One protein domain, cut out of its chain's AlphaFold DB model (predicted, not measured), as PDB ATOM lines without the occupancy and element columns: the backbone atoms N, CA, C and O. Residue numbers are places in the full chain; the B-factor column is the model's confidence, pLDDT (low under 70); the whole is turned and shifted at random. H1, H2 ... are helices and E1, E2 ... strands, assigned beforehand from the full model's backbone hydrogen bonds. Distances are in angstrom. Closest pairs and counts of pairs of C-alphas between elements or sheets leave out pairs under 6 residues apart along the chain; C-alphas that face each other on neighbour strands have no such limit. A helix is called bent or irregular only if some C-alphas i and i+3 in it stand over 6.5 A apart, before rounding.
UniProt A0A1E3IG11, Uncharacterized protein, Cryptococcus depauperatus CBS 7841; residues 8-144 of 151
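What this domain is: This is residues 8 to 144 of the 151 residues of an uncharacterized protein of Cryptococcus depauperatus CBS 7841 (UniProt A0A1E3IG11). A strongly twisted wall of six strands has two longer helices on one face, H2 over E2 and E3 near one edge and H6 over E6 and E5 near the other. Short H3 is on the opposite face, beside the strands. The printed part has 137 residues, with six named helices and six named strands in the order E1 H1 H2 E2 E3 H3 H4 E4 H5 H6 E5 E6. The mixed sheet runs E2 E3 E4 E1 E6 E5, and the class is mixed, helices and strands. The whole is compact, with a radius of gyration of the C-alphas of 14.9 A, and only just elongated, spanning 41 by 27 by 26 A.

Where its parts are: E1, residues 8 to 13, begins at C-alpha 8 (78.923, 43.564, 46.251) and is 16.9 A long. H1 is residues 18 to 23, and H2 is residues 27 to 38, 15.4 A. H2 is only just irregular: C-alphas 33 and 36 are 6.7 A apart. E2, residues 45 to 49, and E3, residues 55 to 59, form a hairpin. H3 is residues 60 to 63 and H4 is residues 67 to 71. E4, residues 86 to 91, is 16.9 A long. H5 is residues 96 to 102, and H6, residues 105 to 116, is 16.2 A long. E5, residues 123 to 127, and E6, residues 132 to 137, 16.8 A, form a hairpin ending at C-alpha 137 (78.873, 46.141, 32.278).

How they stand to each other: E2 and E3 are antiparallel, with N 48 and O 56 at 2.8 A. E3 and E4 are parallel, with N 57 and O 87 at 2.8 A. E4 and E1 are antiparallel, with N 10 and O 90 at 2.8 A. E1 and E6 are parallel, with N 9 and O 133 at 2.8 A. E6 and E5 are antiparallel, with N 126 and O 134 at 2.9 A. These N and O pairs are within hydrogen-bond range. E1, H1 H2, E2 and E4, H5 H6, E5 are split strand-helix-strand units, two strands running the same way with others between them in the sheet, each with a right-handed crossover; E3, H3 H4, E4 is a unit of parallel neighbours with a left-handed crossover. H2 and H6 on one face make two layers with the sheet, at heights of 8.6 A and 8.5 A over it; the closest C-alphas are those of Lys 31 and Leu 45, 6.0 A, and of Arg 109 and Ile 123, 5.8 A. H1 is not on the sheet and is close to but not clearly touching H2, the C-alphas of Ala 23 and Ala 29 being 7.1 A apart. H4 and H5 only graze the sheet. H5 and H6 touch only at the corner, about perpendicular at 74 degrees, the closest C-alphas being those of Leu 102 and Ala 108, 4.4 A. In H1, H5 and H6 every O i to N i+4 pair is within hydrogen-bond range; H2 has 6 of 8, H4 has 0 of 1 but 2 of 2 O i to N i+3 pairs, and H3 is too short for an O i to N i+4 pair.

The domain as a whole: The two C-alphas farthest apart, those of Asn 79 and Arg 97, are 43.2 A apart. The printed part has no cut. The link from H4 to E4, residues 72 to 85, is long. The mean pLDDT of the printed part is 80.4, and residues 64 to 78, 129 to 130 and 138 to 144 are under 70.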
ATOM      1  N   ALA A   8      78.765  43.552  47.690       86.75
ATOM      2  CA  ALA A   8      78.923  43.564  46.251       86.75
ATOM      3  C   ALA A   8      77.880  44.478  45.623       86.75
ATOM      4  O   ALA A   8      76.731  44.521  46.064       86.75
ATOM      5  N   TYR A   9      78.272  45.174  44.565       87.25
ATOM      6  CA  TYR A   9      77.406  46.083  43.838       87.25
ATOM      7  C   TYR A   9      77.508  45.856  42.344       87.25
ATOM      8  O   TYR A   9      78.499  45.353  41.814       87.25
ATOM      9  N   THR A  10      76.449  46.274  41.675       88.88
ATOM     10  CA  THR A  10      76.367  46.335  40.226       88.88
ATOM     11  C   THR A  10      76.391  47.787  39.806       88.88
ATOM     12  O   THR A  10      75.697  48.612  40.404       88.88
ATOM     13  N   LEU A  11      77.176  48.084  38.778       87.38
ATOM     14  CA  LEU A  11      77.133  49.361  38.087       87.38
ATOM     15  C   LEU A  11      76.629  49.117  36.666       87.38
ATOM     16  O   LEU A  11      77.289  48.467  35.854       87.38
ATOM     17  N   THR A  12      75.422  49.591  36.382       86.88
ATOM     18  CA  THR A  12      74.740  49.326  35.110       86.88
ATOM     19  C   THR A  12      74.396  50.621  34.395       86.88
ATOM     20  O   THR A  12      73.966  51.565  35.053       86.88
ATOM     21  N   PRO A  13      74.541  50.701  33.063       86.06
ATOM     22  CA  PRO A  13      74.072  51.859  32.315       86.06
ATOM     23  C   PRO A  13      72.572  52.076  32.533       86.06
ATOM     24  O   PRO A  13      71.768  51.152  32.383       86.06
ATOM     25  N   LEU A  14      72.195  53.307  32.863       86.19
ATOM     26  CA  LEU A  14      70.807  53.745  32.879       86.19
ATOM     27  C   LEU A  14      70.380  54.043  31.445       86.19
ATOM     28  O   LEU A  14      70.991  54.865  30.758       86.19
ATOM     29  N   ALA A  15      69.293  53.407  31.007       77.50
ATOM     30  CA  ALA A  15      68.671  53.723  29.729       77.50
ATOM     31  C   ALA A  15      68.182  55.179  29.759       77.50
ATOM     32  O   ALA A  15      67.167  55.505  30.376       77.50
ATOM     33  N   THR A  16      68.935  56.067  29.119       80.88
ATOM     34  CA  THR A  16      68.683  57.507  29.114       80.88
ATOM     35  C   THR A  16      68.686  58.019  27.683       80.88
ATOM     36  O   THR A  16      69.495  57.617  26.852       80.88
ATOM     37  N   SER A  17      67.742  58.905  27.365       86.25
ATOM     38  CA  SER A  17      67.775  59.601  26.078       86.25
ATOM     39  C   SER A  17      68.835  60.700  26.111       86.25
ATOM     40  O   SER A  17      69.075  61.305  27.157       86.25
ATOM     41  N   ARG A  18      69.401  61.051  24.950       86.50
ATOM     42  CA  ARG A  18      70.317  62.199  24.831       86.50
ATOM     43  C   ARG A  18      69.700  63.491  25.378       86.50
ATOM     44  O   ARG A  18      70.384  64.277  26.019       86.50
ATOM     45  N   ARG A  19      68.393  63.682  25.165       89.06
ATOM     46  CA  ARG A  19      67.639  64.821  25.705       89.06
ATOM     47  C   ARG A  19      67.589  64.808  27.231       89.06
ATOM     48  O   ARG A  19      67.691  65.867  27.839       89.06
ATOM     49  N   LEU A  20      67.412  63.633  27.839       88.94
ATOM     50  CA  LEU A  20      67.438  63.507  29.292       88.94
ATOM     51  C   LEU A  20      68.823  63.875  29.815       88.94
ATOM     52  O   LEU A  20      68.902  64.776  30.634       88.94
ATOM     53  N   LEU A  21      69.892  63.273  29.281       89.38
ATOM     54  CA  LEU A  21      71.275  63.578  29.671       89.38
ATOM     55  C   LEU A  21      71.594  65.077  29.566       89.38
ATOM     56  O   LEU A  21      72.143  65.653  30.498       89.38
ATOM     57  N   GLN A  22      71.151  65.741  28.494       89.38
ATOM     58  CA  GLN A  22      71.285  67.195  28.312       89.38
ATOM     59  C   GLN A  22      70.620  68.041  29.404       89.38
ATOM     60  O   GLN A  22      71.047  69.169  29.632       89.38
ATOM     61  N   ALA A  23      69.590  67.520  30.071       88.00
ATOM     62  CA  ALA A  23      68.913  68.196  31.174       88.00
ATOM     63  C   ALA A  23      69.545  67.897  32.545       88.00
ATOM     64  O   ALA A  23      69.190  68.535  33.536       88.00
ATOM     65  N   LEU A  24      70.470  66.936  32.628       90.00
ATOM     66  CA  LEU A  24      71.126  66.546  33.874       90.00
ATOM     67  C   LEU A  24      72.354  67.416  34.129       90.00
ATOM     68  O   LEU A  24      73.479  66.930  34.132       90.00
ATOM     69  N   THR A  25      72.133  68.712  34.321       88.38
ATOM     70  CA  THR A  25      73.199  69.691  34.592       88.38
ATOM     71  C   THR A  25      73.304  70.068  36.066       88.38
ATOM     72  O   THR A  25      74.193  70.827  36.437       88.38
ATOM     73  N   THR A  26      72.396  69.568  36.909       86.94
ATOM     74  CA  THR A  26      72.402  69.783  38.362       86.94
ATOM     75  C   THR A  26      72.074  68.490  39.100       86.94
ATOM     76  O   THR A  26      71.395  67.599  38.572       86.94
ATOM     77  N   TYR A  27      72.522  68.382  40.353       85.38
ATOM     78  CA  TYR A  27      72.201  67.230  41.196       85.38
ATOM     79  C   TYR A  27      70.698  67.114  41.459       85.38
ATOM     80  O   TYR A  27      70.166  66.008  41.465       85.38
ATOM     81  N   GLU A  28      69.994  68.234  41.637       88.50
ATOM     82  CA  GLU A  28      68.540  68.241  41.832       88.50
ATOM     83  C   GLU A  28      67.795  67.717  40.603       88.50
ATOM     84  O   GLU A  28      66.890  66.890  40.737       88.50
ATOM     85  N   ALA A  29      68.204  68.138  39.400       88.56
ATOM     86  CA  ALA A  29      67.619  67.651  38.156       88.56
ATOM     87  C   ALA A  29      67.839  66.140  37.996       88.56
ATOM     88  O   ALA A  29      66.907  65.416  37.633       88.56
ATOM     89  N   ALA A  30      69.033  65.645  38.335       88.94
ATOM     90  CA  ALA A  30      69.342  64.218  38.323       88.94
ATOM     91  C   ALA A  30      68.530  63.430  39.359       88.94
ATOM     92  O   ALA A  30      67.875  62.453  38.996       88.94
ATOM     93  N   LYS A  31      68.487  63.877  40.618       90.12
ATOM     94  CA  LYS A  31      67.693  63.232  41.678       90.12
ATOM     95  C   LYS A  31      66.215  63.175  41.311       90.12
ATOM     96  O   LYS A  31      65.600  62.123  41.432       90.12
ATOM     97  N   LYS A  32      65.651  64.272  40.799       90.56
ATOM     98  CA  LYS A  32      64.252  64.324  40.355       90.56
ATOM     99  C   LYS A  32      63.981  63.395  39.171       90.56
ATOM    100  O   LYS A  32      62.922  62.779  39.118       90.56
ATOM    101  N   SER A  33      64.916  63.304  38.228       90.06
ATOM    102  CA  SER A  33      64.761  62.461  37.038       90.06
ATOM    103  C   SER A  33      64.851  60.973  37.368       90.06
ATOM    104  O   SER A  33      64.097  60.172  36.820       90.06
ATOM    105  N   PHE A  34      65.752  60.592  38.276       91.62
ATOM    106  CA  PHE A  34      66.017  59.188  38.584       91.62
ATOM    107  C   PHE A  34      65.258  58.651  39.803       91.62
ATOM    108  O   PHE A  34      65.181  57.434  39.961       91.62
ATOM    109  N   SER A  35      64.632  59.493  40.632       90.75
ATOM    110  CA  SER A  35      63.807  59.052  41.776       90.75
ATOM    111  C   SER A  35      62.719  58.065  41.360       90.75
ATOM    112  O   SER A  35      62.510  57.043  42.013       90.75
ATOM    113  N   GLN A  36      62.108  58.302  40.200       85.88
ATOM    114  CA  GLN A  36      61.109  57.412  39.613       85.88
ATOM    115  C   GLN A  36      61.687  56.045  39.227       85.88
ATOM    116  O   GLN A  36      61.030  55.027  39.434       85.88
ATOM    117  N   PHE A  37      62.919  56.008  38.709       86.12
ATOM    118  CA  PHE A  37      63.595  54.761  38.343       86.12
ATOM    119  C   PHE A  37      63.864  53.894  39.578       86.12
ATOM    120  O   PHE A  37      63.580  52.698  39.577       86.12
ATOM    121  N   PHE A  38      64.353  54.507  40.658       86.06
ATOM    122  CA  PHE A  38      64.672  53.807  41.906       86.06
ATOM    123  C   PHE A  38      63.468  53.618  42.841       86.06
ATOM    124  O   PHE A  38      63.600  52.928  43.853       86.06
ATOM    125  N   LYS A  39      62.303  54.191  42.501       90.06
ATOM    126  CA  LYS A  39      61.066  54.171  43.304       90.06
ATOM    127  C   LYS A  39      61.287  54.648  44.745       90.06
ATOM    128  O   LYS A  39      60.798  54.037  45.691       90.06
ATOM    129  N   VAL A  40      62.045  55.727  44.896       90.75
ATOM    130  CA  VAL A  40      62.330  56.386  46.180       90.75
ATOM    131  C   VAL A  40      62.112  57.886  46.046       90.75
ATOM    132  O   VAL A  40      61.996  58.395  44.929       90.75
ATOM    133  N   SER A  41      62.081  58.607  47.161       92.56
ATOM    134  CA  SER A  41      62.046  60.064  47.114       92.56
ATOM    135  C   SER A  41      63.391  60.639  46.628       92.56
ATOM    136  O   SER A  41      64.435  60.006  46.814       92.56
ATOM    137  N   PRO A  42      63.419  61.826  45.991       89.94
ATOM    138  CA  PRO A  42      64.665  62.454  45.535       89.94
ATOM    139  C   PRO A  42      65.717  62.641  46.642       89.94
ATOM    140  O   PRO A  42      66.913  62.539  46.376       89.94
ATOM    141  N   GLU A  43      65.291  62.898  47.876       88.94
ATOM    142  CA  GLU A  43      66.142  63.023  49.061       88.94
ATOM    143  C   GLU A  43      66.830  61.710  49.461       88.94
ATOM    144  O   GLU A  43      67.919  61.740  50.038       88.94
ATOM    145  N   ASP A  44      66.265  60.567  49.085       89.56
ATOM    146  CA  ASP A  44      66.839  59.245  49.337       89.56
ATOM    147  C   ASP A  44      67.770  58.796  48.208       89.56
ATOM    148  O   ASP A  44      68.349  57.709  48.272       89.56
ATOM    149  N   LEU A  45      67.948  59.619  47.170       89.31
ATOM    150  CA  LEU A  45      68.934  59.391  46.125       89.31
ATOM    151  C   LEU A  45      70.225  60.154  46.382       89.31
ATOM    152  O   LEU A  45      70.253  61.353  46.676       89.31
ATOM    153  N   ALA A  46      71.320  59.444  46.155       87.31
ATOM    154  CA  ALA A  46      72.618  60.036  45.937       87.31
ATOM    155  C   ALA A  46      72.917  60.041  44.437       87.31
ATOM    156  O   ALA A  46      72.648  59.081  43.712       87.31
ATOM    157  N   VAL A  47      73.460  61.165  43.991       86.06
ATOM    158  CA  VAL A  47      73.941  61.375  42.633       86.06
ATOM    159  C   VAL A  47      75.377  61.832  42.767       86.06
ATOM    160  O   VAL A  47      75.672  62.709  43.573       86.06
ATOM    161  N   LEU A  48      76.244  61.220  41.982       81.75
ATOM    162  CA  LEU A  48      77.680  61.403  42.012       81.75
ATOM    163  C   LEU A  48      78.181  61.659  40.597       81.75
ATOM    164  O   LEU A  48      77.532  61.269  39.622       81.75
ATOM    165  N   ARG A  49      79.352  62.284  40.503       79.94
ATOM    166  CA  ARG A  49      80.068  62.507  39.248       79.94
ATOM    167  C   ARG A  49      81.389  61.775  39.297       79.94
ATOM    168  O   ARG A  49      82.138  61.942  40.250       79.94
ATOM    169  N   ASP A  50      81.684  60.990  38.282       77.31
ATOM    170  CA  ASP A  50      83.034  60.466  38.152       77.31
ATOM    171  C   ASP A  50      83.998  61.560  37.635       77.31
ATOM    172  O   ASP A  50      83.593  62.682  37.311       77.31
ATOM    173  N   GLU A  51      85.285  61.229  37.524       73.56
ATOM    174  CA  GLU A  51      86.311  62.155  37.022       73.56
ATOM    175  C   GLU A  51      86.099  62.576  35.557       73.56
ATOM    176  O   GLU A  51      86.601  63.617  35.136       73.56
ATOM    177  N   SER A  52      85.357  61.789  34.771       75.12
ATOM    178  CA  SER A  52      85.049  62.086  33.365       75.12
ATOM    179  C   SER A  52      83.738  62.858  33.186       75.12
ATOM    180  O   SER A  52      83.409  63.285  32.078       75.12
ATOM    181  N   GLY A  53      83.011  63.114  34.275       78.38
ATOM    182  CA  GLY A  53      81.751  63.837  34.258       78.38
ATOM    183  C   GLY A  53      80.551  62.984  33.844       78.38
ATOM    184  O   GLY A  53      79.547  63.529  33.396       78.38
ATOM    185  N   ASP A  54      80.600  61.672  34.011       84.88
ATOM    186  CA  ASP A  54      79.426  60.812  33.921       84.88
ATOM    187  C   ASP A  54      78.739  60.685  35.286       84.88
ATOM    188  O   ASP A  54      79.332  60.906  36.346       84.88
ATOM    189  N   LEU A  55      77.432  60.407  35.267       86.38
ATOM    190  CA  LEU A  55      76.628  60.329  36.487       86.38
ATOM    191  C   LEU A  55      76.579  58.910  37.036       86.38
ATOM    192  O   LEU A  55      76.238  57.977  36.315       86.38
ATOM    193  N   ILE A  56      76.790  58.770  38.340       86.50
ATOM    194  CA  ILE A  56      76.498  57.543  39.083       86.50
ATOM    195  C   ILE A  56      75.366  57.848  40.058       86.50
ATOM    196  O   ILE A  56      75.420  58.816  40.814       86.50
ATOM    197  N   VAL A  57      74.319  57.033  40.030       88.12
ATOM    198  CA  VAL A  57      73.097  57.250  40.805       88.12
ATOM    199  C   VAL A  57      72.757  55.993  41.580       88.12
ATOM    200  O   VAL A  57      72.809  54.891  41.044       88.12
ATOM    201  N   GLY A  58      72.368  56.146  42.837       89.19
ATOM    202  CA  GLY A  58      71.919  55.038  43.669       89.19
ATOM    203  C   GLY A  58      71.194  55.543  44.906       89.19
ATOM    204  O   GLY A  58      71.174  56.745  45.182       89.19
ATOM    205  N   LYS A  59      70.593  54.634  45.675       88.69
ATOM    206  CA  LYS A  59      70.021  55.028  46.967       88.69
ATOM    207  C   LYS A  59      71.129  55.514  47.894       88.69
ATOM    208  O   LYS A  59      72.197  54.908  47.974       88.69
ATOM    209  N   ARG A  60      70.854  56.595  48.617       84.88
ATOM    210  CA  ARG A  60      71.787  57.271  49.518       84.88
ATOM    211  C   ARG A  60      72.373  56.315  50.557       84.88
ATOM    212  O   ARG A  60      73.577  56.333  50.763       84.88
ATOM    213  N   GLU A  61      71.563  55.425  51.123       82.44
ATOM    214  CA  GLU A  61      72.003  54.392  52.075       82.44
ATOM    215  C   GLU A  61      73.073  53.432  51.521       82.44
ATOM    216  O   GLU A  61      73.905  52.950  52.280       82.44
ATOM    217  N   TYR A  62      73.080  53.174  50.211       78.06
ATOM    218  CA  TYR A  62      74.065  52.306  49.557       78.06
ATOM    219  C   TYR A  62      75.303  53.088  49.157       78.06
ATOM    220  O   TYR A  62      76.424  52.619  49.305       78.06
ATOM    221  N   VAL A  63      75.081  54.289  48.634       73.81
ATOM    222  CA  VAL A  63      76.140  55.142  48.121       73.81
ATOM    223  C   VAL A  63      77.012  55.655  49.270       73.81
ATOM    224  O   VAL A  63      78.224  55.568  49.180       73.81
ATOM    225  N   LEU A  64      76.438  56.080  50.399       68.69
ATOM    226  CA  LEU A  64      77.202  56.593  51.549       68.69
ATOM    227  C   LEU A  64      78.137  55.563  52.216       68.69
ATOM    228  O   LEU A  64      78.960  55.951  53.039       68.69
ATOM    229  N   GLN A  65      78.028  54.274  51.886       66.50
ATOM    230  CA  GLN A  65      78.885  53.222  52.446       66.50
ATOM    231  C   GLN A  65      80.269  53.137  51.783       66.50
ATOM    232  O   GLN A  65      81.140  52.439  52.294       66.50
ATOM    233  N   PHE A  66      80.506  53.847  50.676       65.19
ATOM    234  CA  PHE A  66      81.757  53.741  49.928       65.19
ATOM    235  C   PHE A  66      82.807  54.773  50.337       65.19
ATOM    236  O   PHE A  66      82.586  55.983  50.262       65.19
ATOM    237  N   SER A  67      84.011  54.292  50.661       53.03
ATOM    238  CA  SER A  67      85.154  55.134  51.035       53.03
ATOM    239  C   SER A  67      85.780  55.883  49.850       53.03
ATOM    240  O   SER A  67      86.305  56.984  50.036       53.03
ATOM    241  N   PHE A  68      85.677  55.358  48.620       54.56
ATOM    242  CA  PHE A  68      86.218  56.017  47.419       54.56
ATOM    243  C   PHE A  68      85.476  57.323  47.062       54.56
ATOM    244  O   PHE A  68      86.019  58.183  46.368       54.56
ATOM    245  N   LEU A  69      84.254  57.510  47.577       52.88
ATOM    246  CA  LEU A  69      83.437  58.704  47.339       52.88
ATOM    247  C   LEU A  69      83.949  59.962  48.025       52.88
ATOM    248  O   LEU A  69      83.540  61.062  47.659       52.88
ATOM    249  N   SER A  70      84.890  59.816  48.955       49.69
ATOM    250  CA  SER A  70      85.583  60.939  49.591       49.69
ATOM    251  C   SER A  70      86.301  61.859  48.590       49.69
ATOM    252  O   SER A  70      86.543  63.019  48.911       49.69
ATOM    253  N   ARG A  71      86.589  61.391  47.364       48.62
ATOM    254  CA  ARG A  71      87.157  62.204  46.267       48.62
ATOM    255  C   ARG A  71      86.126  62.725  45.252       48.62
ATOM    256  O   ARG A  71      86.491  63.473  44.356       48.62
ATOM    257  N   ILE A  72      84.861  62.322  45.373       52.81
ATOM    258  CA  ILE A  72      83.798  62.496  44.358       52.81
ATOM    259  C   ILE A  72      82.699  63.467  44.815       52.81
ATOM    260  O   ILE A  72      81.825  63.864  44.041       52.81
ATOM    261  N   PHE A  73      82.770  63.926  46.062       50.12
ATOM    262  CA  PHE A  73      81.946  65.022  46.546       50.12
ATOM    263  C   PHE A  73      82.410  66.357  45.952       50.12
ATOM    264  O   PHE A  73      83.109  67.145  46.579       50.12
ATOM    265  N   LEU A  74      81.950  66.650  44.737       51.16
ATOM    266  CA  LEU A  74      81.781  68.026  44.276       51.16
ATOM    267  C   LEU A  74      80.477  68.564  44.877       51.16
ATOM    268  O   LEU A  74      79.525  68.850  44.153       51.16
ATOM    269  N   GLU A  75      80.400  68.614  46.209       46.41
ATOM    270  CA  GLU A  75      79.215  69.069  46.951       46.41
ATOM    271  C   GLU A  75      78.914  70.562  46.682       46.41
ATOM    272  O   GLU A  75      77.772  70.995  46.809       46.41
ATOM    273  N   ASP A  76      79.904  71.304  46.169       47.72
ATOM    274  CA  ASP A  76      79.823  72.740  45.873       47.72
ATOM    275  C   ASP A  76      79.530  73.087  44.399       47.72
ATOM    276  O   ASP A  76      79.384  74.260  44.043       47.72
ATOM    277  N   VAL A  77      79.430  72.098  43.501       56.62
ATOM    278  CA  VAL A  77      79.184  72.362  42.073       56.62
ATOM    279  C   VAL A  77      77.684  72.319  41.786       56.62
ATOM    280  O   VAL A  77      77.101  71.273  41.510       56.62
ATOM    281  N   VAL A  78      77.059  73.496  41.832       61.19
ATOM    282  CA  VAL A  78      75.618  73.683  41.576       61.19
ATOM    283  C   VAL A  78      75.247  73.385  40.116       61.19
ATOM    284  O   VAL A  78      74.148  72.902  39.854       61.19
ATOM    285  N   ASN A  79      76.165  73.631  39.172       74.31
ATOM    286  CA  ASN A  79      75.965  73.423  37.737       74.31
ATOM    287  C   ASN A  79      77.171  72.725  37.101       74.31
ATOM    288  O   ASN A  79      78.306  73.172  37.257       74.31
ATOM    289  N   PHE A  80      76.914  71.685  36.317       78.62
ATOM    290  CA  PHE A  80      77.917  70.926  35.575       78.62
ATOM    291  C   PHE A  80      77.485  70.706  34.118       78.62
ATOM    292  O   PHE A  80      76.287  70.754  33.813       78.62
ATOM    293  N   PRO A  81      78.438  70.473  33.192       85.12
ATOM    294  CA  PRO A  81      78.098  70.128  31.819       85.12
ATOM    295  C   PRO A  81      77.292  68.820  31.777       85.12
ATOM    296  O   PRO A  81      77.507  67.944  32.629       85.12
ATOM    297  N   PRO A  82      76.402  68.658  30.781       87.81
ATOM    298  CA  PRO A  82      75.668  67.419  30.596       87.81
ATOM    299  C   PRO A  82      76.587  66.189  30.602       87.81
ATOM    300  O   PRO A  82      77.618  66.222  29.928       87.81
ATOM    301  N   PRO A  83      76.245  65.120  31.342       87.44
ATOM    302  CA  PRO A  83      76.957  63.850  31.248       87.44
ATOM    303  C   PRO A  83      76.829  63.236  29.855       87.44
ATOM    304  O   PRO A  83      75.827  63.443  29.162       87.44
ATOM    305  N   ASN A  84      77.803  62.404  29.491       85.12
ATOM    306  CA  ASN A  84      77.696  61.559  28.306       85.12
ATOM    307  C   ASN A  84      76.909  60.283  28.624       85.12
ATOM    308  O   ASN A  84      76.141  59.809  27.789       85.12
ATOM    309  N   HIS A  85      77.045  59.777  29.851       86.19
ATOM    310  CA  HIS A  85      76.389  58.570  30.334       86.19
ATOM    311  C   HIS A  85      75.889  58.726  31.774       86.19
ATOM    312  O   HIS A  85      76.370  59.538  32.570       86.19
ATOM    313  N   ALA A  86      74.905  57.903  32.126       87.44
ATOM    314  CA  ALA A  86      74.426  57.759  33.490       87.44
ATOM    315  C   ALA A  86      74.396  56.278  33.863       87.44
ATOM    316  O   ALA A  86      74.007  55.436  33.054       87.44
ATOM    317  N   PHE A  87      74.765  55.970  35.099       87.94
ATOM    318  CA  PHE A  87      74.869  54.616  35.615       87.94
ATOM    319  C   PHE A  87      74.105  54.478  36.929       87.94
ATOM    320  O   PHE A  87      74.089  55.384  37.761       87.94
ATOM    321  N   ALA A  88      73.484  53.321  37.120       88.56
ATOM    322  CA  ALA A  88      72.842  52.916  38.354       88.56
ATOM    323  C   ALA A  88      73.791  52.043  39.169       88.56
ATOM    324  O   ALA A  88      74.251  51.008  38.682       88.56
ATOM    325  N   LEU A  89      74.019  52.442  40.415       87.31
ATOM    326  CA  LEU A  89      74.685  51.647  41.431       87.31
ATOM    327  C   LEU A  89      73.628  50.978  42.313       87.31
ATOM    328  O   LEU A  89      72.829  51.654  42.969       87.31
ATOM    329  N   ALA A  90      73.625  49.650  42.337       86.31
ATOM    330  CA  ALA A  90      72.683  48.871  43.134       86.31
ATOM    331  C   ALA A  90      73.393  47.729  43.868       86.31
ATOM    332  O   ALA A  90      74.284  47.101  43.284       86.31
ATOM    333  N   PRO A  91      73.014  47.430  45.125       86.31
ATOM    334  CA  PRO A  91      73.561  46.298  45.847       86.31
ATOM    335  C   PRO A  91      73.178  45.018  45.122       86.31
ATOM    336  O   PRO A  91      72.024  44.788  44.752       86.31
ATOM    337  N   LEU A  92      74.173  44.172  44.937       85.00
ATOM    338  CA  LEU A  92      73.976  42.816  44.501       85.00
ATOM    339  C   LEU A  92      73.555  42.037  45.756       85.00
ATOM    340  O   LEU A  92      74.361  41.825  46.660       85.00
ATOM    341  N   GLY A  93      72.270  41.685  45.865       72.19
ATOM    342  CA  GLY A  93      71.735  40.994  47.043       72.19
ATOM    343  C   GLY A  93      72.309  39.585  47.164       72.19
ATOM    344  O   GLY A  93      71.880  38.702  46.427       72.19
ATOM    345  N   MET A  94      73.287  39.379  48.054       71.62
ATOM    346  CA  MET A  94      74.136  38.182  48.036       71.62
ATOM    347  C   MET A  94      74.439  37.608  49.423       71.62
ATOM    348  O   MET A  94      74.523  38.324  50.416       71.62
ATOM    349  N   GLY A  95      74.619  36.284  49.479       76.56
ATOM    350  CA  GLY A  95      75.032  35.557  50.682       76.56
ATOM    351  C   GLY A  95      76.554  35.418  50.806       76.56
ATOM    352  O   GLY A  95      77.284  35.542  49.824       76.56
ATOM    353  N   ARG A  96      77.032  35.073  52.010       76.31
ATOM    354  CA  ARG A  96      78.465  34.941  52.353       76.31
ATOM    355  C   ARG A  96      79.286  34.116  51.352       76.31
ATOM    356  O   ARG A  96      80.366  34.542  50.962       76.31
ATOM    357  N   ARG A  97      78.756  32.976  50.892       80.88
ATOM    358  CA  ARG A  97      79.435  32.112  49.908       80.88
ATOM    359  C   ARG A  97      79.716  32.823  48.589       80.88
ATOM    360  O   ARG A  97      80.727  32.544  47.962       80.88
ATOM    361  N   LEU A  98      78.840  33.731  48.158       82.69
ATOM    362  CA  LEU A  98      79.092  34.459  46.923       82.69
ATOM    363  C   LEU A  98      80.127  35.563  47.122       82.69
ATOM    364  O   LEU A  98      80.969  35.755  46.257       82.69
ATOM    365  N   LEU A  99      80.120  36.249  48.265       83.94
ATOM    366  CA  LEU A  99      81.165  37.225  48.581       83.94
ATOM    367  C   LEU A  99      82.561  36.580  48.593       83.94
ATOM    368  O   LEU A  99      83.511  37.162  48.076       83.94
ATOM    369  N   GLU A 100      82.672  35.345  49.091       83.56
ATOM    370  CA  GLU A 100      83.903  34.546  49.008       83.56
ATOM    371  C   GLU A 100      84.320  34.285  47.550       83.56
ATOM    372  O   GLU A 100      85.482  34.497  47.207       83.56
ATOM    373  N   THR A 101      83.379  33.931  46.668       85.06
ATOM    374  CA  THR A 101      83.631  33.793  45.221       85.06
ATOM    375  C   THR A 101      84.115  35.104  44.590       85.06
ATOM    376  O   THR A 101      85.021  35.096  43.762       85.06
ATOM    377  N   LEU A 102      83.555  36.245  44.997       87.19
ATOM    378  CA  LEU A 102      83.916  37.565  44.464       87.19
ATOM    379  C   LEU A 102      85.300  38.064  44.930       87.19
ATOM    380  O   LEU A 102      85.838  39.025  44.365       87.19
ATOM    381  N   ALA A 103      85.910  37.415  45.929       84.00
ATOM    382  CA  ALA A 103      87.265  37.733  46.379       84.00
ATOM    383  C   ALA A 103      88.324  37.444  45.299       84.00
ATOM    384  O   ALA A 103      89.354  38.115  45.250       84.00
ATOM    385  N   ILE A 104      88.060  36.476  44.416       87.06
ATOM    386  CA  ILE A 104      88.940  36.093  43.305       87.06
ATOM    387  C   ILE A 104      88.481  36.828  42.043       87.06
ATOM    388  O   ILE A 104      87.302  36.803  41.704       87.06
ATOM    389  N   GLU A 105      89.391  37.493  41.326       85.75
ATOM    390  CA  GLU A 105      89.029  38.320  40.163       85.75
ATOM    391  C   GLU A 105      88.375  37.543  39.024       85.75
ATOM    392  O   GLU A 105      87.315  37.952  38.560       85.75
ATOM    393  N   GLU A 106      88.955  36.421  38.614       89.06
ATOM    394  CA  GLU A 106      88.388  35.565  37.568       89.06
ATOM    395  C   GLU A 106      86.974  35.094  37.941       89.06
ATOM    396  O   GLU A 106      86.022  35.227  37.175       89.06
ATOM    397  N   SER A 107      86.801  34.637  39.184       90.12
ATOM    398  CA  SER A 107      85.498  34.203  39.691       90.12
ATOM    399  C   SER A 107      84.495  35.354  39.801       90.12
ATOM    400  O   SER A 107      83.304  35.154  39.554       90.12
ATOM    401  N   ALA A 108      84.953  36.567  40.121       88.88
ATOM    402  CA  ALA A 108      84.122  37.763  40.096       88.88
ATOM    403  C   ALA A 108      83.656  38.091  38.674       88.88
ATOM    404  O   ALA A 108      82.453  38.238  38.466       88.88
ATOM    405  N   ARG A 109      84.566  38.129  37.691       89.19
ATOM    406  CA  ARG A 109      84.227  38.367  36.274       89.19
ATOM    407  C   ARG A 109      83.185  37.377  35.778       89.19
ATOM    408  O   ARG A 109      82.148  37.802  35.284       89.19
ATOM    409  N   LYS A 110      83.392  36.085  36.030       91.31
ATOM    410  CA  LYS A 110      82.434  35.026  35.699       91.31
ATOM    411  C   LYS A 110      81.076  35.199  36.378       91.31
ATOM    412  O   LYS A 110      80.032  35.028  35.753       91.31
ATOM    413  N   THR A 111      81.074  35.567  37.659       91.31
ATOM    414  CA  THR A 111      79.836  35.798  38.419       91.31
ATOM    415  C   THR A 111      79.047  36.973  37.844       91.31
ATOM    416  O   THR A 111      77.845  36.852  37.611       91.31
ATOM    417  N   PHE A 112      79.709  38.101  37.584       90.50
ATOM    418  CA  PHE A 112      79.066  39.286  37.021       90.50
ATOM    419  C   PHE A 112      78.685  39.108  35.548       90.50
ATOM    420  O   PHE A 112      77.622  39.574  35.153       90.50
ATOM    421  N   SER A 113      79.474  38.373  34.765       90.50
ATOM    422  CA  SER A 113      79.122  37.936  33.410       90.50
ATOM    423  C   SER A 113      77.807  37.160  33.414       90.50
ATOM    424  O   SER A 113      76.871  37.534  32.710       90.50
ATOM    425  N   GLY A 114      77.684  36.152  34.285       89.81
ATOM    426  CA  GLY A 114      76.448  35.387  34.445       89.81
ATOM    427  C   GLY A 114      75.274  36.236  34.936       89.81
ATOM    428  O   GLY A 114      74.154  36.069  34.459       89.81
ATOM    429  N   TYR A 115      75.521  37.176  35.852       88.75
ATOM    430  CA  TYR A 115      74.494  38.092  36.351       88.75
ATOM    431  C   TYR A 115      73.981  39.054  35.268       88.75
ATOM    432  O   TYR A 115      72.777  39.283  35.162       88.75
ATOM    433  N   PHE A 116      74.878  39.625  34.460       87.88
ATOM    434  CA  PHE A 116      74.516  40.579  33.413       87.88
ATOM    435  C   PHE A 116      74.114  39.918  32.090       87.88
ATOM    436  O   PHE A 116      73.492  40.591  31.269       87.88
ATOM    437  N   GLY A 117      74.445  38.640  31.890       88.81
ATOM    438  CA  GLY A 117      74.203  37.906  30.648       88.81
ATOM    439  C   GLY A 117      75.110  38.339  29.493       88.81
ATOM    440  O   GLY A 117      74.655  38.339  28.354       88.81
ATOM    441  N   ILE A 118      76.352  38.741  29.780       85.56
ATOM    442  CA  ILE A 118      77.323  39.230  28.780       85.56
ATOM    443  C   ILE A 118      78.691  38.548  28.938       85.56
ATOM    444  O   ILE A 118      78.947  37.992  30.007       85.56
ATOM    445  N   PRO A 119      79.569  38.578  27.921       88.94
ATOM    446  CA  PRO A 119      80.909  37.989  27.988       88.94
ATOM    447  C   PRO A 119      81.782  38.520  29.143       88.94
ATOM    448  O   PRO A 119      81.656  39.668  29.560       88.94
ATOM    449  N   GLU A 120      82.672  37.679  29.685       87.62
ATOM    450  CA  GLU A 120      83.544  38.023  30.827       87.62
ATOM    451  C   GLU A 120      84.572  39.126  30.515       87.62
ATOM    452  O   GLU A 120      85.005  39.849  31.417       87.62
ATOM    453  N   ASP A 121      84.972  39.260  29.254       84.81
ATOM    454  CA  ASP A 121      85.878  40.296  28.753       84.81
ATOM    455  C   ASP A 121      85.226  41.684  28.711       84.81
ATOM    456  O   ASP A 121      85.926  42.687  28.846       84.81
ATOM    457  N   GLU A 122      83.894  41.741  28.660       82.31
ATOM    458  CA  GLU A 122      83.106  42.972  28.789       82.31
ATOM    459  C   GLU A 122      82.817  43.357  30.254       82.31
ATOM    460  O   GLU A 122      82.184  44.383  30.531       82.31
ATOM    461  N   ILE A 123      83.276  42.544  31.214       85.50
ATOM    462  CA  ILE A 123      83.122  42.805  32.645       85.50
ATOM    463  C   ILE A 123      84.349  43.509  33.201       85.50
ATOM    464  O   ILE A 123      85.475  43.000  33.166       85.50
ATOM    465  N   CYS A 124      84.100  44.642  33.849       84.69
ATOM    466  CA  CYS A 124      85.090  45.277  34.704       84.69
ATOM    467  C   CYS A 124      84.757  45.044  36.173       84.69
ATOM    468  O   CYS A 124      83.606  45.158  36.596       84.69
ATOM    469  N   ILE A 125      85.793  44.702  36.936       85.19
ATOM    470  CA  ILE A 125      85.715  44.471  38.372       85.19
ATOM    471  C   ILE A 125      86.567  45.520  39.066       85.19
ATOM    472  O   ILE A 125      87.755  45.641  38.773       85.19
ATOM    473  N   TRP A 126      85.977  46.209  40.035       81.19
ATOM    474  CA  TRP A 126      86.701  47.105  40.927       81.19
ATOM    475  C   TRP A 126      86.528  46.688  42.369       81.19
ATOM    476  O   TRP A 126      85.526  46.081  42.756       81.19
ATOM    477  N   ARG A 127      87.544  47.017  43.158       79.25
ATOM    478  CA  ARG A 127      87.581  46.775  44.593       79.25
ATOM    479  C   ARG A 127      87.998  48.059  45.270       79.25
ATOM    480  O   ARG A 127      88.971  48.669  44.835       79.25
ATOM    481  N   ASP A 128      87.265  48.467  46.293       72.06
ATOM    482  CA  ASP A 128      87.699  49.586  47.122       72.06
ATOM    483  C   ASP A 128      88.513  49.092  48.328       72.06
ATOM    484  O   ASP A 128      88.583  47.897  48.633       72.06
ATOM    485  N   GLU A 129      89.140  50.033  49.029       68.19
ATOM    486  CA  GLU A 129      89.949  49.748  50.219       68.19
ATOM    487  C   GLU A 129      89.112  49.236  51.405       68.19
ATOM    488  O   GLU A 129      89.664  48.668  52.344       68.19
ATOM    489  N   SER A 130      87.784  49.406  51.360       68.38
ATOM    490  CA  SER A 130      86.858  48.919  52.389       68.38
ATOM    491  C   SER A 130      86.477  47.443  52.207       68.38
ATOM    492  O   SER A 130      85.880  46.841  53.100       68.38
ATOM    493  N   GLY A 131      86.855  46.833  51.077       74.00
ATOM    494  CA  GLY A 131      86.469  45.468  50.734       74.00
ATOM    495  C   GLY A 131      85.093  45.392  50.074       74.00
ATOM    496  O   GLY A 131      84.390  44.399  50.220       74.00
ATOM    497  N   SER A 132      84.677  46.416  49.341       80.62
ATOM    498  CA  SER A 132      83.519  46.348  48.449       80.62
ATOM    499  C   SER A 132      83.957  45.897  47.058       80.62
ATOM    500  O   SER A 132      84.995  46.332  46.564       80.62
ATOM    501  N   VAL A 133      83.164  45.042  46.404       86.00
ATOM    502  CA  VAL A 133      83.379  44.650  44.997       86.00
ATOM    503  C   VAL A 133      82.292  45.259  44.124       86.00
ATOM    504  O   VAL A 133      81.106  45.084  44.389       86.00
ATOM    505  N   ILE A 134      82.687  45.920  43.044       86.25
ATOM    506  CA  ILE A 134      81.768  46.451  42.038       86.25
ATOM    507  C   ILE A 134      82.023  45.702  40.738       86.25
ATOM    508  O   ILE A 134      83.146  45.689  40.242       86.25
ATOM    509  N   GLY A 135      80.979  45.089  40.194       87.75
ATOM    510  CA  GLY A 135      80.993  44.579  38.831       87.75
ATOM    511  C   GLY A 135      80.194  45.490  37.923       87.75
ATOM    512  O   GLY A 135      79.073  45.890  38.252       87.75
ATOM    513  N   ALA A 136      80.766  45.813  36.775       85.56
ATOM    514  CA  ALA A 136      80.154  46.721  35.826       85.56
ATOM    515  C   ALA A 136      80.119  46.136  34.423       85.56
ATOM    516  O   ALA A 136      81.011  45.378  34.035       85.56
ATOM    517  N   ARG A 137      79.078  46.524  33.679       80.69
ATOM    518  CA  ARG A 137      78.873  46.141  32.278       80.69
ATOM    519  C   ARG A 137      78.916  47.320  31.299       80.69
ATOM    520  O   ARG A 137      78.354  48.377  31.597       80.69
ATOM    521  N   GLY A 138      79.427  47.064  30.094       64.94
ATOM    522  CA  GLY A 138      79.108  47.818  28.875       64.94
ATOM    523  C   GLY A 138      80.140  48.841  28.382       64.94
ATOM    524  O   GLY A 138      81.141  49.133  29.028       64.94
ATOM    525  N   GLU A 139      79.824  49.412  27.216       58.19
ATOM    526  CA  GLU A 139      80.672  50.255  26.348       58.19
ATOM    527  C   GLU A 139      81.170  51.566  26.994       58.19
ATOM    528  O   GLU A 139      82.190  52.112  26.590       58.19
ATOM    529  N   GLY A 140      80.481  52.076  28.021       51.75
ATOM    530  CA  GLY A 140      80.840  53.329  28.704       51.75
ATOM    531  C   GLY A 140      81.868  53.179  29.829       51.75
ATOM    532  O   GLY A 140      82.273  54.175  30.423       51.75
ATOM    533  N   ILE A 141      82.290  51.953  30.152       58.38
ATOM    534  CA  ILE A 141      83.203  51.704  31.275       58.38
ATOM    535  C   ILE A 141      84.627  52.174  30.984       58.38
ATOM    536  O   ILE A 141      85.297  52.663  31.892       58.38
ATOM    537  N   GLU A 142      85.071  52.106  29.728       55.31
ATOM    538  CA  GLU A 142      86.360  52.686  29.327       55.31
ATOM    539  C   GLU A 142      86.401  54.211  29.555       55.31
ATOM    540  O   GLU A 142      87.477  54.790  29.712       55.31
ATOM    541  N   GLY A 143      85.224  54.849  29.616       50.25
ATOM    542  CA  GLY A 143      85.043  56.280  29.829       50.25
ATOM    543  C   GLY A 143      84.900  56.706  31.288       50.25
ATOM    544  O   GLY A 143      84.989  57.901  31.547       50.25
ATOM    545  N   LEU A 144      84.717  55.786  32.241       59.12
ATOM    546  CA  LEU A 144      84.641  56.173  33.646       59.12
ATOM    547  C   LEU A 144      86.060  56.399  34.196       59.12
ATOM    548  O   LEU A 144      86.829  55.460  34.408       59.12
TER     549      LEU A 144